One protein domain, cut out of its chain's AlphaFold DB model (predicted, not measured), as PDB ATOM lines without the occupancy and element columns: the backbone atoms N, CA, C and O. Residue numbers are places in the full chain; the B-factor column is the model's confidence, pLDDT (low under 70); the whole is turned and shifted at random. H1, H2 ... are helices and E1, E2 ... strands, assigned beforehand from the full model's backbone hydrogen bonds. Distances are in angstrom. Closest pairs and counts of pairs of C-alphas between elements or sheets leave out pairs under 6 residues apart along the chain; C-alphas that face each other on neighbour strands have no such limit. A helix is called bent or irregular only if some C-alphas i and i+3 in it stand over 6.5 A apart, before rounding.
ATOM      1  N   ALA A   4     210.950 212.102 260.678       74.56
ATOM      2  CA  ALA A   4     210.823 213.560 260.704       74.56
ATOM      3  C   ALA A   4     211.830 214.194 261.677       74.56
ATOM      4  O   ALA A   4     212.618 215.030 261.262       74.56
ATOM      5  N   GLU A   5     211.910 213.688 262.911       80.00
ATOM      6  CA  GLU A   5     212.869 214.178 263.912       80.00
ATOM      7  C   GLU A   5     214.327 214.029 263.451       80.00
ATOM      8  O   GLU A   5     215.156 214.898 263.694       80.00
ATOM      9  N   VAL A   6     214.661 212.940 262.748       79.75
ATOM     10  CA  VAL A   6     216.010 212.742 262.185       79.75
ATOM     11  C   VAL A   6     216.312 213.761 261.081       79.75
ATOM     12  O   VAL A   6     217.439 214.247 260.981       79.75
ATOM     13  N   LEU A   7     215.323 214.089 260.246       80.81
ATOM     14  CA  LEU A   7     215.485 215.097 259.204       80.81
ATOM     15  C   LEU A   7     215.669 216.493 259.806       80.81
ATOM     16  O   LEU A   7     216.544 217.214 259.332       80.81
ATOM     17  N   ASP A   8     214.914 216.838 260.847       84.69
ATOM     18  CA  ASP A   8     215.043 218.114 261.561       84.69
ATOM     19  C   ASP A   8     216.439 218.243 262.185       84.69
ATOM     20  O   ASP A   8     217.137 219.227 261.945       84.69
ATOM     21  N   LEU A   9     216.935 217.186 262.844       86.81
ATOM     22  CA  LEU A   9     218.310 217.148 263.359       86.81
ATOM     23  C   LEU A   9     219.359 217.369 262.262       86.81
ATOM     24  O   LEU A   9     220.344 218.079 262.474       86.81
ATOM     25  N   PHE A  10     219.173 216.774 261.081       87.62
ATOM     26  CA  PHE A  10     220.072 217.039 259.961       87.62
ATOM     27  C   PHE A  10     219.929 218.464 259.436       87.62
ATOM     28  O   PHE A  10     220.939 219.076 259.102       87.62
ATOM     29  N   GLN A  11     218.714 219.005 259.356       85.44
ATOM     30  CA  GLN A  11     218.480 220.376 258.915       85.44
ATOM     31  C   GLN A  11     219.068 221.409 259.873       85.44
ATOM     32  O   GLN A  11     219.499 222.449 259.389       85.44
ATOM     33  N   ASP A  12     219.171 221.123 261.164       88.62
ATOM     34  CA  ASP A  12     219.784 222.029 262.139       88.62
ATOM     35  C   ASP A  12     221.313 221.903 262.203       88.62
ATOM     36  O   ASP A  12     222.003 222.804 262.680       88.62
ATOM     37  N   ALA A  13     221.881 220.816 261.674       90.25
ATOM     38  CA  ALA A  13     223.319 220.579 261.720       90.25
ATOM     39  C   ALA A  13     224.132 221.587 260.880       90.25
ATOM     40  O   ALA A  13     223.747 222.032 259.795       90.25
ATOM     41  N   ASP A  14     225.346 221.900 261.325       90.44
ATOM     42  CA  ASP A  14     226.332 222.603 260.495       90.44
ATOM     43  C   ASP A  14     226.975 221.661 259.460       90.44
ATOM     44  O   ASP A  14     227.204 222.042 258.311       90.44
ATOM     45  N   VAL A  15     227.267 220.428 259.885       92.62
ATOM     46  CA  VAL A  15     227.929 219.357 259.125       92.62
ATOM     47  C   VAL A  15     227.411 218.018 259.641       92.62
ATOM     48  O   VAL A  15     227.201 217.857 260.842       92.62
ATOM     49  N   VAL A  16     227.257 217.042 258.749       92.62
ATOM     50  CA  VAL A  16     226.965 215.653 259.108       92.62
ATOM     51  C   VAL A  16     228.243 214.829 258.976       92.62
ATOM     52  O   VAL A  16     228.829 214.752 257.897       92.62
ATOM     53  N   LEU A  17     228.675 214.203 260.072       93.25
ATOM     54  CA  LEU A  17     229.802 213.271 260.088       93.25
ATOM     55  C   LEU A  17     229.275 211.842 260.204       93.25
ATOM     56  O   LEU A  17     228.753 211.452 261.247       93.25
ATOM     57  N   TYR A  18     229.462 211.043 259.158       92.94
ATOM     58  CA  TYR A  18     229.268 209.602 259.263       92.94
ATOM     59  C   TYR A  18     230.520 208.988 259.892       92.94
ATOM     60  O   TYR A  18     231.612 209.071 259.323       92.94
ATOM     61  N   THR A  19     230.385 208.423 261.090       89.62
ATOM     62  CA  THR A  19     231.525 207.961 261.892       89.62
ATOM     63  C   THR A  19     232.347 206.897 261.166       89.62
ATOM     64  O   THR A  19     231.808 206.051 260.451       89.62
ATOM     65  N   GLY A  20     233.667 206.940 261.363       86.56
ATOM     66  CA  GLY A  20     234.608 205.981 260.786       86.56
ATOM     67  C   GLY A  20     234.407 204.550 261.290       86.56
ATOM     68  O   GLY A  20     233.852 204.331 262.364       86.56
ATOM     69  N   GLY A  21     234.909 203.571 260.539       85.31
ATOM     70  CA  GLY A  21     234.863 202.163 260.927       85.31
ATOM     71  C   GLY A  21     234.807 201.224 259.733       85.31
ATOM     72  O   GLY A  21     234.983 201.620 258.585       85.31
ATOM     73  N   THR A  22     234.528 199.954 260.012       84.19
ATOM     74  CA  THR A  22     234.173 198.957 258.991       84.19
ATOM     75  C   THR A  22     232.664 198.749 259.008       84.19
ATOM     76  O   THR A  22     232.176 197.702 259.415       84.19
ATOM     77  N   SER A  23     231.907 199.786 258.650       82.56
ATOM     78  CA  SER A  23     230.439 199.738 258.649       82.56
ATOM     79  C   SER A  23     229.848 199.701 257.239       82.56
ATOM     80  O   SER A  23     228.727 199.211 257.081       82.56
ATOM     81  N   LEU A  24     230.593 200.162 256.231       87.25
ATOM     82  CA  LEU A  24     230.166 200.281 254.837       87.25
ATOM     83  C   LEU A  24     230.810 199.198 253.943       87.25
ATOM     84  O   LEU A  24     231.470 199.488 252.945       87.25
ATOM     85  N   VAL A  25     230.592 197.931 254.310       86.69
ATOM     86  CA  VAL A  25     230.954 196.735 253.520       86.69
ATOM     87  C   VAL A  25     229.749 195.793 253.390       86.69
ATOM     88  O   VAL A  25     228.870 195.810 254.249       86.69
ATOM     89  N   GLU A  26     229.693 194.960 252.344       84.75
ATOM     90  CA  GLU A  26     228.495 194.164 251.985       84.75
ATOM     91  C   GLU A  26     228.103 193.065 252.989       84.75
ATOM     92  O   GLU A  26     227.014 192.503 252.891       84.75
ATOM     93  N   HIS A  27     228.957 192.776 253.974       80.62
ATOM     94  CA  HIS A  27     228.625 191.893 255.098       80.62
ATOM     95  C   HIS A  27     227.687 192.547 256.127       80.62
ATOM     96  O   HIS A  27     227.161 191.861 256.998       80.62
ATOM     97  N   TYR A  28     227.468 193.862 256.034       81.81
ATOM     98  CA  TYR A  28     226.536 194.616 256.871       81.81
ATOM     99  C   TYR A  28     225.300 195.055 256.071       81.81
ATOM    100  O   TYR A  28     225.360 195.105 254.841       81.81
ATOM    101  N   PRO A  29     224.192 195.435 256.742       83.44
ATOM    102  CA  PRO A  29     223.005 195.981 256.078       83.44
ATOM    103  C   PRO A  29     223.304 197.363 255.466       83.44
ATOM    104  O   PRO A  29     223.068 198.404 256.077       83.44
ATOM    105  N   LEU A  30     223.890 197.370 254.264       86.62
ATOM    106  CA  LEU A  30     224.318 198.581 253.562       86.62
ATOM    107  C   LEU A  30     223.150 199.471 253.154       86.62
ATOM    108  O   LEU A  30     223.262 200.687 253.263       86.62
ATOM    109  N   GLU A  31     222.042 198.881 252.711       84.44
ATOM    110  CA  GLU A  31     220.885 199.622 252.204       84.44
ATOM    111  C   GLU A  31     220.327 200.591 253.251       84.44
ATOM    112  O   GLU A  31     220.130 201.769 252.960       84.44
ATOM    113  N   GLU A  32     220.154 200.129 254.492       84.12
ATOM    114  CA  GLU A  32     219.682 200.962 255.600       84.12
ATOM    115  C   GLU A  32     220.684 202.080 255.934       84.12
ATOM    116  O   GLU A  32     220.311 203.242 256.110       84.12
ATOM    117  N   LYS A  33     221.981 201.754 255.968       88.38
ATOM    118  CA  LYS A  33     223.042 202.730 256.256       88.38
ATOM    119  C   LYS A  33     223.120 203.807 255.177       88.38
ATOM    120  O   LYS A  33     223.214 204.989 255.505       88.38
ATOM    121  N   PHE A  34     223.046 203.420 253.905       87.62
ATOM    122  CA  PHE A  34     223.024 204.365 252.794       87.62
ATOM    123  C   PHE A  34     221.738 205.178 252.757       87.62
ATOM    124  O   PHE A  34     221.822 206.368 252.479       87.62
ATOM    125  N   ALA A  35     220.585 204.613 253.124       84.38
ATOM    126  CA  ALA A  35     219.352 205.385 253.251       84.38
ATOM    127  C   ALA A  35     219.504 206.527 254.271       84.38
ATOM    128  O   ALA A  35     219.153 207.666 253.972       84.38
ATOM    129  N   HIS A  36     220.104 206.272 255.442       83.94
ATOM    130  CA  HIS A  36     220.391 207.333 256.417       83.94
ATOM    131  C   HIS A  36     221.354 208.398 255.870       83.94
ATOM    132  O   HIS A  36     221.142 209.594 256.081       83.94
ATOM    133  N   ILE A  37     222.382 207.985 255.122       89.06
ATOM    134  CA  ILE A  37     223.322 208.912 254.483       89.06
ATOM    135  C   ILE A  37     222.630 209.746 253.389       89.06
ATOM    136  O   ILE A  37     222.848 210.953 253.292       89.06
ATOM    137  N   GLU A  38     221.763 209.143 252.578       87.31
ATOM    138  CA  GLU A  38     221.014 209.835 251.525       87.31
ATOM    139  C   GLU A  38     220.004 210.842 252.106       87.31
ATOM    140  O   GLU A  38     219.835 211.933 251.549       87.31
ATOM    141  N   VAL A  39     219.391 210.542 253.258       84.38
ATOM    142  CA  VAL A  39     218.561 211.505 254.007       84.38
ATOM    143  C   VAL A  39     219.398 212.708 254.456       84.38
ATOM    144  O   VAL A  39     218.996 213.847 254.212       84.38
ATOM    145  N   ALA A  40     220.597 212.489 255.005       84.75
ATOM    146  CA  ALA A  40     221.509 213.579 255.365       84.75
ATOM    147  C   ALA A  40     221.892 214.448 254.152       84.75
ATOM    148  O   ALA A  40     221.891 215.679 254.224       84.75
ATOM    149  N   LEU A  41     222.144 213.824 252.998       86.06
ATOM    150  CA  LEU A  41     222.414 214.538 251.747       86.06
ATOM    151  C   LEU A  41     221.196 215.331 251.234       86.06
ATOM    152  O   LEU A  41     221.365 216.332 250.531       86.06
ATOM    153  N   THR A  42     219.975 214.902 251.561       84.38
ATOM    154  CA  THR A  42     218.720 215.585 251.191       84.38
ATOM    155  C   THR A  42     218.494 216.844 252.024       84.38
ATOM    156  O   THR A  42     217.995 217.837 251.498       84.38
ATOM    157  N   ALA A  43     218.974 216.865 253.272       84.56
ATOM    158  CA  ALA A  43     218.987 218.061 254.116       84.56
ATOM    159  C   ALA A  43     219.921 219.179 253.591       84.56
ATOM    160  O   ALA A  43     219.948 220.270 254.157       84.56
ATOM    161  N   ARG A  44     220.666 218.931 252.495       83.31
ATOM    162  CA  ARG A  44     221.627 219.856 251.856       83.31
ATOM    163  C   ARG A  44     222.719 220.336 252.811       83.31
ATOM    164  O   ARG A  44     223.140 221.492 252.775       83.31
ATOM    165  N   ARG A  45     223.166 219.435 253.683       87.06
ATOM    166  CA  ARG A  45     224.183 219.707 254.703       87.06
ATOM    167  C   ARG A  45     225.493 219.052 254.268       87.06
ATOM    168  O   ARG A  45     225.437 217.972 253.676       87.06
ATOM    169  N   PRO A  46     226.659 219.684 254.504       91.56
ATOM    170  CA  PRO A  46     227.940 219.085 254.156       91.56
ATOM    171  C   PRO A  46     228.067 217.716 254.826       91.56
ATOM    172  O   PRO A  46     227.934 217.611 256.044       91.56
ATOM    173  N   LEU A  47     228.297 216.676 254.028       93.88
ATOM    174  CA  LEU A  47     228.506 215.316 254.512       93.88
ATOM    175  C   LEU A  47     229.997 215.001 254.482       93.88
ATOM    176  O   LEU A  47     230.626 215.066 253.424       93.88
ATOM    177  N   VAL A  48     230.546 214.591 255.618       95.25
ATOM    178  CA  VAL A  48     231.878 213.994 255.701       95.25
ATOM    179  C   VAL A  48     231.722 212.524 256.052       95.25
ATOM    180  O   VAL A  48     231.137 212.180 257.079       95.25
ATOM    181  N   LEU A  49     232.266 211.648 255.212       94.69
ATOM    182  CA  LEU A  49     232.475 210.258 255.598       94.69
ATOM    183  C   LEU A  49     233.794 210.209 256.371       94.69
ATOM    184  O   LEU A  49     234.848 210.460 255.793       94.69
ATOM    185  N   GLY A  50     233.738 209.941 257.678       93.94
ATOM    186  CA  GLY A  50     234.933 209.739 258.504       93.94
ATOM    187  C   GLY A  50     235.725 208.525 258.027       93.94
ATOM    188  O   GLY A  50     235.213 207.767 257.220       93.94
ATOM    189  N   THR A  51     236.942 208.310 258.529       92.25
ATOM    190  CA  THR A  51     237.857 207.246 258.062       92.25
ATOM    191  C   THR A  51     237.152 205.881 257.961       92.25
ATOM    192  O   THR A  51     236.938 205.236 258.992       92.25
ATOM    193  N   GLN A  52     236.759 205.457 256.758       91.44
ATOM    194  CA  GLN A  52     236.050 204.204 256.479       91.44
ATOM    195  C   GLN A  52     237.012 203.135 255.958       91.44
ATOM    196  O   GLN A  52     237.942 203.452 255.218       91.44
ATOM    197  N   SER A  53     236.721 201.870 256.243       88.94
ATOM    198  CA  SER A  53     237.121 200.780 255.346       88.94
ATOM    199  C   SER A  53     235.933 200.439 254.445       88.94
ATOM    200  O   SER A  53     234.855 200.117 254.951       88.94
ATOM    201  N   LEU A  54     236.123 200.544 253.128       89.88
ATOM    202  CA  LEU A  54     235.072 200.419 252.115       89.88
ATOM    203  C   LEU A  54     235.318 199.237 251.191       89.88
ATOM    204  O   LEU A  54     236.419 199.055 250.677       89.88
ATOM    205  N   GLY A  55     234.246 198.506 250.899       86.44
ATOM    206  CA  GLY A  55     234.242 197.437 249.910       86.44
ATOM    207  C   GLY A  55     235.061 196.190 250.292       86.44
ATOM    208  O   GLY A  55     235.462 196.031 251.448       86.44
ATOM    209  N   PRO A  56     235.303 195.286 249.323       90.69
ATOM    210  CA  PRO A  56     234.852 195.371 247.928       90.69
ATOM    211  C   PRO A  56     233.316 195.340 247.802       90.69
ATOM    212  O   PRO A  56     232.625 194.876 248.707       90.69
ATOM    213  N   PHE A  57     232.785 195.858 246.688       93.06
ATOM    214  CA  PHE A  57     231.344 195.902 246.403       93.06
ATOM    215  C   PHE A  57     231.020 195.038 245.183       93.06
ATOM    216  O   PHE A  57     231.331 195.409 244.048       93.06
ATOM    217  N   GLN A  58     230.401 193.881 245.400       92.06
ATOM    218  CA  GLN A  58     230.071 192.933 244.340       92.06
ATOM    219  C   GLN A  58     228.726 193.256 243.681       92.06
ATOM    220  O   GLN A  58     228.552 193.009 242.488       92.06
ATOM    221  N   ARG A  59     227.762 193.816 244.424       92.44
ATOM    222  CA  ARG A  59     226.404 194.044 243.909       92.44
ATOM    223  C   ARG A  59     226.304 195.378 243.161       92.44
ATOM    224  O   ARG A  59     226.594 196.416 243.759       92.44
ATOM    225  N   PRO A  60     225.782 195.409 241.918       94.00
ATOM    226  CA  PRO A  60     225.636 196.650 241.149       94.00
ATOM    227  C   PRO A  60     224.844 197.752 241.869       94.00
ATOM    228  O   PRO A  60     225.206 198.924 241.785       94.00
ATOM    229  N   ALA A  61     223.805 197.380 242.625       92.06
ATOM    230  CA  ALA A  61     223.005 198.322 243.407       92.06
ATOM    231  C   ALA A  61     223.834 199.033 244.493       92.06
ATOM    232  O   ALA A  61     223.754 200.253 244.627       92.06
ATOM    233  N   HIS A  62     224.683 198.293 245.215       93.19
ATOM    234  CA  HIS A  62     225.572 198.875 246.219       93.19
ATOM    235  C   HIS A  62     226.651 199.747 245.579       93.19
ATOM    236  O   HIS A  62     226.944 200.824 246.089       93.19
ATOM    237  N   GLN A  63     227.215 199.316 244.447       94.75
ATOM    238  CA  GLN A  63     228.186 200.128 243.714       94.75
ATOM    239  C   GLN A  63     227.585 201.485 243.328       94.75
ATOM    240  O   GLN A  63     228.221 202.517 243.522       94.75
ATOM    241  N   GLU A  64     226.341 201.498 242.841       93.88
ATOM    242  CA  GLU A  64     225.655 202.737 242.477       93.88
ATOM    243  C   GLU A  64     225.371 203.630 243.687       93.88
ATOM    244  O   GLU A  64     225.640 204.830 243.645       93.88
ATOM    245  N   GLN A  65     224.907 203.057 244.799       92.31
ATOM    246  CA  GLN A  65     224.721 203.805 246.045       92.31
ATOM    247  C   GLN A  65     226.024 204.462 246.515       92.31
ATOM    248  O   GLN A  65     226.034 205.656 246.822       92.31
ATOM    249  N   VAL A  66     227.132 203.714 246.506       94.31
ATOM    250  CA  VAL A  66     228.452 204.228 246.887       94.31
ATOM    251  C   VAL A  66     228.858 205.386 245.977       94.31
ATOM    252  O   VAL A  66     229.171 206.452 246.500       94.31
ATOM    253  N   ARG A  67     228.783 205.233 244.642       95.25
ATOM    254  CA  ARG A  67     229.124 206.308 243.685       95.25
ATOM    255  C   ARG A  67     228.352 207.592 243.967       95.25
ATOM    256  O   ARG A  67     228.944 208.670 244.027       95.25
ATOM    257  N   ARG A  68     227.031 207.488 244.144       93.50
ATOM    258  CA  ARG A  68     226.165 208.655 244.384       93.50
ATOM    259  C   ARG A  68     226.514 209.357 245.687       93.50
ATOM    260  O   ARG A  68     226.543 210.587 245.733       93.50
ATOM    261  N   VAL A  69     226.762 208.589 246.745       92.94
ATOM    262  CA  VAL A  69     227.090 209.135 248.062       92.94
ATOM    263  C   VAL A  69     228.471 209.786 248.058       92.94
ATOM    264  O   VAL A  69     228.596 210.920 248.518       92.94
ATOM    265  N   THR A  70     229.496 209.131 247.505       94.19
ATOM    266  CA  THR A  70     230.862 209.674 247.502       94.19
ATOM    267  C   THR A  70     230.989 210.921 246.628       94.19
ATOM    268  O   THR A  70     231.621 211.882 247.057       94.19
ATOM    269  N   ALA A  71     230.317 210.974 245.470       94.31
ATOM    270  CA  ALA A  71     230.315 212.154 244.596       94.31
ATOM    271  C   ALA A  71     229.679 213.398 245.253       94.31
ATOM    272  O   ALA A  71     230.037 214.544 244.954       94.31
ATOM    273  N   ARG A  72     228.721 213.187 246.166       93.31
ATOM    274  CA  ARG A  72     228.004 214.258 246.881       93.31
ATOM    275  C   ARG A  72     228.620 214.603 248.235       93.31
ATOM    276  O   ARG A  72     228.334 215.677 248.763       93.31
ATOM    277  N   ALA A  73     229.451 213.729 248.796       94.00
ATOM    278  CA  ALA A  73     230.161 214.006 250.033       94.00
ATOM    279  C   ALA A  73     231.143 215.176 249.851       94.00
ATOM    280  O   ALA A  73     231.776 215.353 248.804       94.00
ATOM    281  N   SER A  74     231.279 215.989 250.896       94.31
ATOM    282  CA  SER A  74     232.253 217.080 250.965       94.31
ATOM    283  C   SER A  74     233.673 216.559 251.195       94.31
ATOM    284  O   SER A  74     234.628 217.191 250.748       94.31
ATOM    285  N   ALA A  75     233.806 215.413 251.869       95.06
ATOM    286  CA  ALA A  75     235.046 214.658 252.004       95.06
ATOM    287  C   ALA A  75     234.745 213.167 252.222       95.06
ATOM    288  O   ALA A  75     233.789 212.818 252.924       95.06
ATOM    289  N   VAL A  76     235.581 212.301 251.646       95.94
ATOM    290  CA  VAL A  76     235.519 210.845 251.817       95.94
ATOM    291  C   VAL A  76     236.829 210.378 252.438       95.94
ATOM    292  O   VAL A  76     237.851 210.303 251.767       95.94
ATOM    293  N   LEU A  77     236.830 210.103 253.736       95.75
ATOM    294  CA  LEU A  77     238.044 209.703 254.439       95.75
ATOM    295  C   LEU A  77     238.108 208.180 254.509       95.75
ATOM    296  O   LEU A  77     237.130 207.526 254.863       95.75
ATOM    297  N   LEU A  78     239.262 207.616 254.181       93.56
ATOM    298  CA  LEU A  78     239.497 206.177 254.084       93.56
ATOM    299  C   LEU A  78     240.608 205.773 255.050       93.56
ATOM    300  O   LEU A  78     241.505 206.570 255.297       93.56
ATOM    301  N   ARG A  79     240.544 204.556 255.595       87.19
ATOM    302  CA  ARG A  79     241.563 204.016 256.517       87.19
ATOM    303  C   ARG A  79     242.736 203.344 255.810       87.19
ATOM    304  O   ARG A  79     243.766 203.123 256.434       87.19
ATOM    305  N   ASP A  80     242.556 202.965 254.549       87.06
ATOM    306  CA  ASP A  80     243.486 202.102 253.827       87.06
ATOM    307  C   ASP A  80     243.406 202.316 252.306       87.06
ATOM    308  O   ASP A  80     242.351 202.660 251.760       87.06
ATOM    309  N   ASP A  81     244.525 202.079 251.614       90.56
ATOM    310  CA  ASP A  81     244.627 202.204 250.153       90.56
ATOM    311  C   ASP A  81     243.747 201.194 249.414       90.56
ATOM    312  O   ASP A  81     243.256 201.464 248.317       90.56
ATOM    313  N   ARG A  82     243.483 200.035 250.028       90.88
ATOM    314  CA  ARG A  82     242.579 199.027 249.465       90.88
ATOM    315  C   ARG A  82     241.169 199.590 249.299       90.88
ATOM    316  O   ARG A  82     240.544 199.365 248.266       90.88
ATOM    317  N   SER A  83     240.684 200.358 250.268       92.69
ATOM    318  CA  SER A  83     239.393 201.041 250.200       92.69
ATOM    319  C   SER A  83     239.361 202.088 249.087       92.69
ATOM    320  O   SER A  83     238.353 202.200 248.389       92.69
ATOM    321  N   LEU A  84     240.465 202.811 248.865       95.50
ATOM    322  CA  LEU A  84     240.588 203.751 247.744       95.50
ATOM    323  C   LEU A  84     240.548 203.008 246.401       95.50
ATOM    324  O   LEU A  84     239.813 203.401 245.495       95.50
ATOM    325  N   GLY A  85     241.270 201.891 246.302       95.75
ATOM    326  CA  GLY A  85     241.238 201.001 245.144       95.75
ATOM    327  C   GLY A  85     239.838 200.454 244.863       95.75
ATOM    328  O   GLY A  85     239.392 200.486 243.718       95.75
ATOM    329  N   ASN A  86     239.104 200.035 245.898       95.50
ATOM    330  CA  ASN A  86     237.728 199.550 245.773       95.50
ATOM    331  C   ASN A  86     236.780 200.633 245.223       95.50
ATOM    332  O   ASN A  86     235.906 200.318 244.418       95.50
ATOM    333  N   LEU A  87     236.956 201.904 245.612       96.25
ATOM    334  CA  LEU A  87     236.207 203.023 245.024       96.25
ATOM    335  C   LEU A  87     236.556 203.230 243.544       96.25
ATOM    336  O   LEU A  87     235.660 203.400 242.717       96.25
ATOM    337  N   GLY A  88     237.844 203.168 243.198       96.69
ATOM    338  CA  GLY A  88     238.302 203.273 241.812       96.69
ATOM    339  C   GLY A  88     237.751 202.156 240.919       96.69
ATOM    340  O   GLY A  88     237.264 202.428 239.826       96.69
ATOM    341  N   GLN A  89     237.744 200.911 241.407       96.69
ATOM    342  CA  GLN A  89     237.243 199.737 240.676       96.69
ATOM    343  C   GLN A  89     235.768 199.848 240.285       96.69
ATOM    344  O   GLN A  89     235.367 199.331 239.245       96.69
ATOM    345  N   ILE A  90     234.958 200.524 241.101       96.44
ATOM    346  CA  ILE A  90     233.539 200.726 240.803       96.44
ATOM    347  C   ILE A  90     233.286 202.009 240.006       96.44
ATOM    348  O   ILE A  90     232.132 202.277 239.685       96.44
ATOM    349  N   GLY A  91     234.314 202.804 239.687       96.69
ATOM    350  CA  GLY A  91     234.178 204.080 238.982       96.69
ATOM    351  C   GLY A  91     233.588 205.204 239.838       96.69
ATOM    352  O   GLY A  91     232.894 206.072 239.313       96.69
ATOM    353  N   ALA A  92     233.796 205.177 241.158       96.62
ATOM    354  CA  ALA A  92     233.384 206.271 242.033       96.62
ATOM    355  C   ALA A  92     234.318 207.485 241.893       96.62
ATOM    356  O   ALA A  92     235.513 207.339 241.639       96.62
ATOM    357  N   ASP A  93     233.780 208.690 242.105       94.44
ATOM    358  CA  ASP A  93     234.594 209.905 242.194       94.44
ATOM    359  C   ASP A  93     235.459 209.866 243.463       94.44
ATOM    360  O   ASP A  93     234.946 209.840 244.586       94.44
ATOM    361  N   VAL A  94     236.778 209.863 243.266       95.75
ATOM    362  CA  VAL A  94     237.797 209.844 244.324       95.75
ATOM    363  C   VAL A  94     238.513 211.189 244.482       95.75
ATOM    364  O   VAL A  94     239.435 211.296 245.284       95.75
ATOM    365  N   SER A  95     238.087 212.243 243.778       94.38
ATOM    366  CA  SER A  95     238.713 213.577 243.844       94.38
ATOM    367  C   SER A  95     238.673 214.208 245.242       94.38
ATOM    368  O   SER A  95     239.499 215.057 245.577       94.38
ATOM    369  N   ARG A  96     237.714 213.782 246.075       94.00
ATOM    370  CA  ARG A  96     237.559 214.184 247.484       94.00
ATOM    371  C   ARG A  96     237.895 213.062 248.464       94.00
ATOM    372  O   ARG A  96     237.599 213.190 249.657       94.00
ATOM    373  N   ALA A  97     238.452 211.960 247.966       95.88
ATOM    374  CA  ALA A  97     238.885 210.857 248.798       95.88
ATOM    375  C   ALA A  97     240.269 211.150 249.383       95.88
ATOM    376  O   ALA A  97     241.166 211.617 248.682       95.88
ATOM    377  N   LYS A  98     240.450 210.862 250.671       95.75
ATOM    378  CA  LYS A  98     241.753 210.943 251.330       95.75
ATOM    379  C   LYS A  98     241.959 209.736 252.226       95.75
ATOM    380  O   LYS A  98     241.109 209.442 253.062       95.75
ATOM    381  N   VAL A  99     243.093 209.064 252.063       94.25
ATOM    382  CA  VAL A  99     243.529 208.016 252.988       94.25
ATOM    383  C   VAL A  99     244.186 208.692 254.187       94.25
ATOM    384  O   VAL A  99     245.071 209.530 254.021       94.25
ATOM    385  N   LEU A 100     243.697 208.377 255.381       93.44
ATOM    386  CA  LEU A 100     244.204 208.855 256.662       93.44
ATOM    387  C   LEU A 100     244.322 207.664 257.622       93.44
ATOM    388  O   LEU A 100     243.559 206.702 257.491       93.44
TER     389      LEU A 100
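Overview. This is residues 4 to 100 of the 317 residues of the protein "PS_pyruv_trans domain-containing protein" of Modestobacter sp. Leaf380 (UniProt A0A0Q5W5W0). One parallel, strongly bent sheet has three helices, H2, H3 and H4, over one of its faces, and the other face is bare. H1 sits off one end of the sheet, near the far end of H2. The long strand E3 lies in the middle of the sheet, with E1 and E2 along one side and E4, then E5, on the other. The printed part has 97 residues, with the order H1 E1 E2 H2 E3 H3 E4 H4 E5, four helices and five strands, class mixed. It is compact, with a radius of gyration of the C-alphas of 12.6 A and spans of 35 by 25 by 20 A.

Along the chain. H1 is residues 4 to 12, and C-alpha 4 is at (210.823, 213.560, 260.704). E1, residues 16 to 18, runs on into E2, residues 21 to 24, at 96 degrees across a break of 2 residues. H2, residues 30 to 42, is 18.1 A long. E3, residues 47 to 54, is 16.5 A long and bends by 81 degrees at residue 51, where the C-alpha is at (237.857, 207.246, 258.062). H3, residues 60 to 72, is 18.7 A long. E4 is residues 75 to 78, H4 is residues 81 to 89, and E5, residues 97 to 99, ends with its C-alpha at (243.529, 208.016, 252.988).

Arrangement. The sheet is branched and only just strongly twisted, with C-alphas up to 4.4 A off its best plane. E3 is parallel to E1 (N 48 to O 16, 2.9 A), to E2 (N 53 to O 21, 2.9 A) and to E4 (N 77 to O 49, 2.9 A). E4 is parallel to E5 (N 98 to O 76, 2.9 A). Three strand-helix-strand units, each two parallel neighbour strands with a helix between them, have right-handed crossovers: E2, H2, E3; E3, H3, E4; and E4, H4, E5. H2, H3 and H4 are on the same face, at heights over the sheet of 9.2, 10.5 and 8.6 A. H2 touches H3 at a shallow tilt of 29 degrees, the same way; the closest C-alphas, of Phe 34 and Gln 65, are 7.0 A apart. With residues 39 to 40 alone, H2 only just touches H1, with 3 pairs of C-alphas within 8 A; the closest, of Phe 10 and Ala 40, are 5.9 A apart. H3 and H4 are close but not clearly touching, with the C-alphas of Arg 67 and Leu 87 closest at 7.9 A. In the four helices every O i to N i+4 pair is within hydrogen-bond range.

Size, cuts and confidence. The C-alphas farthest apart, of Ala 4 and Asp 81, are 37.2 A apart. The printed part has no cut and no long link. The mean pLDDT of the printed part is 90.2, and no printed residue is under 70.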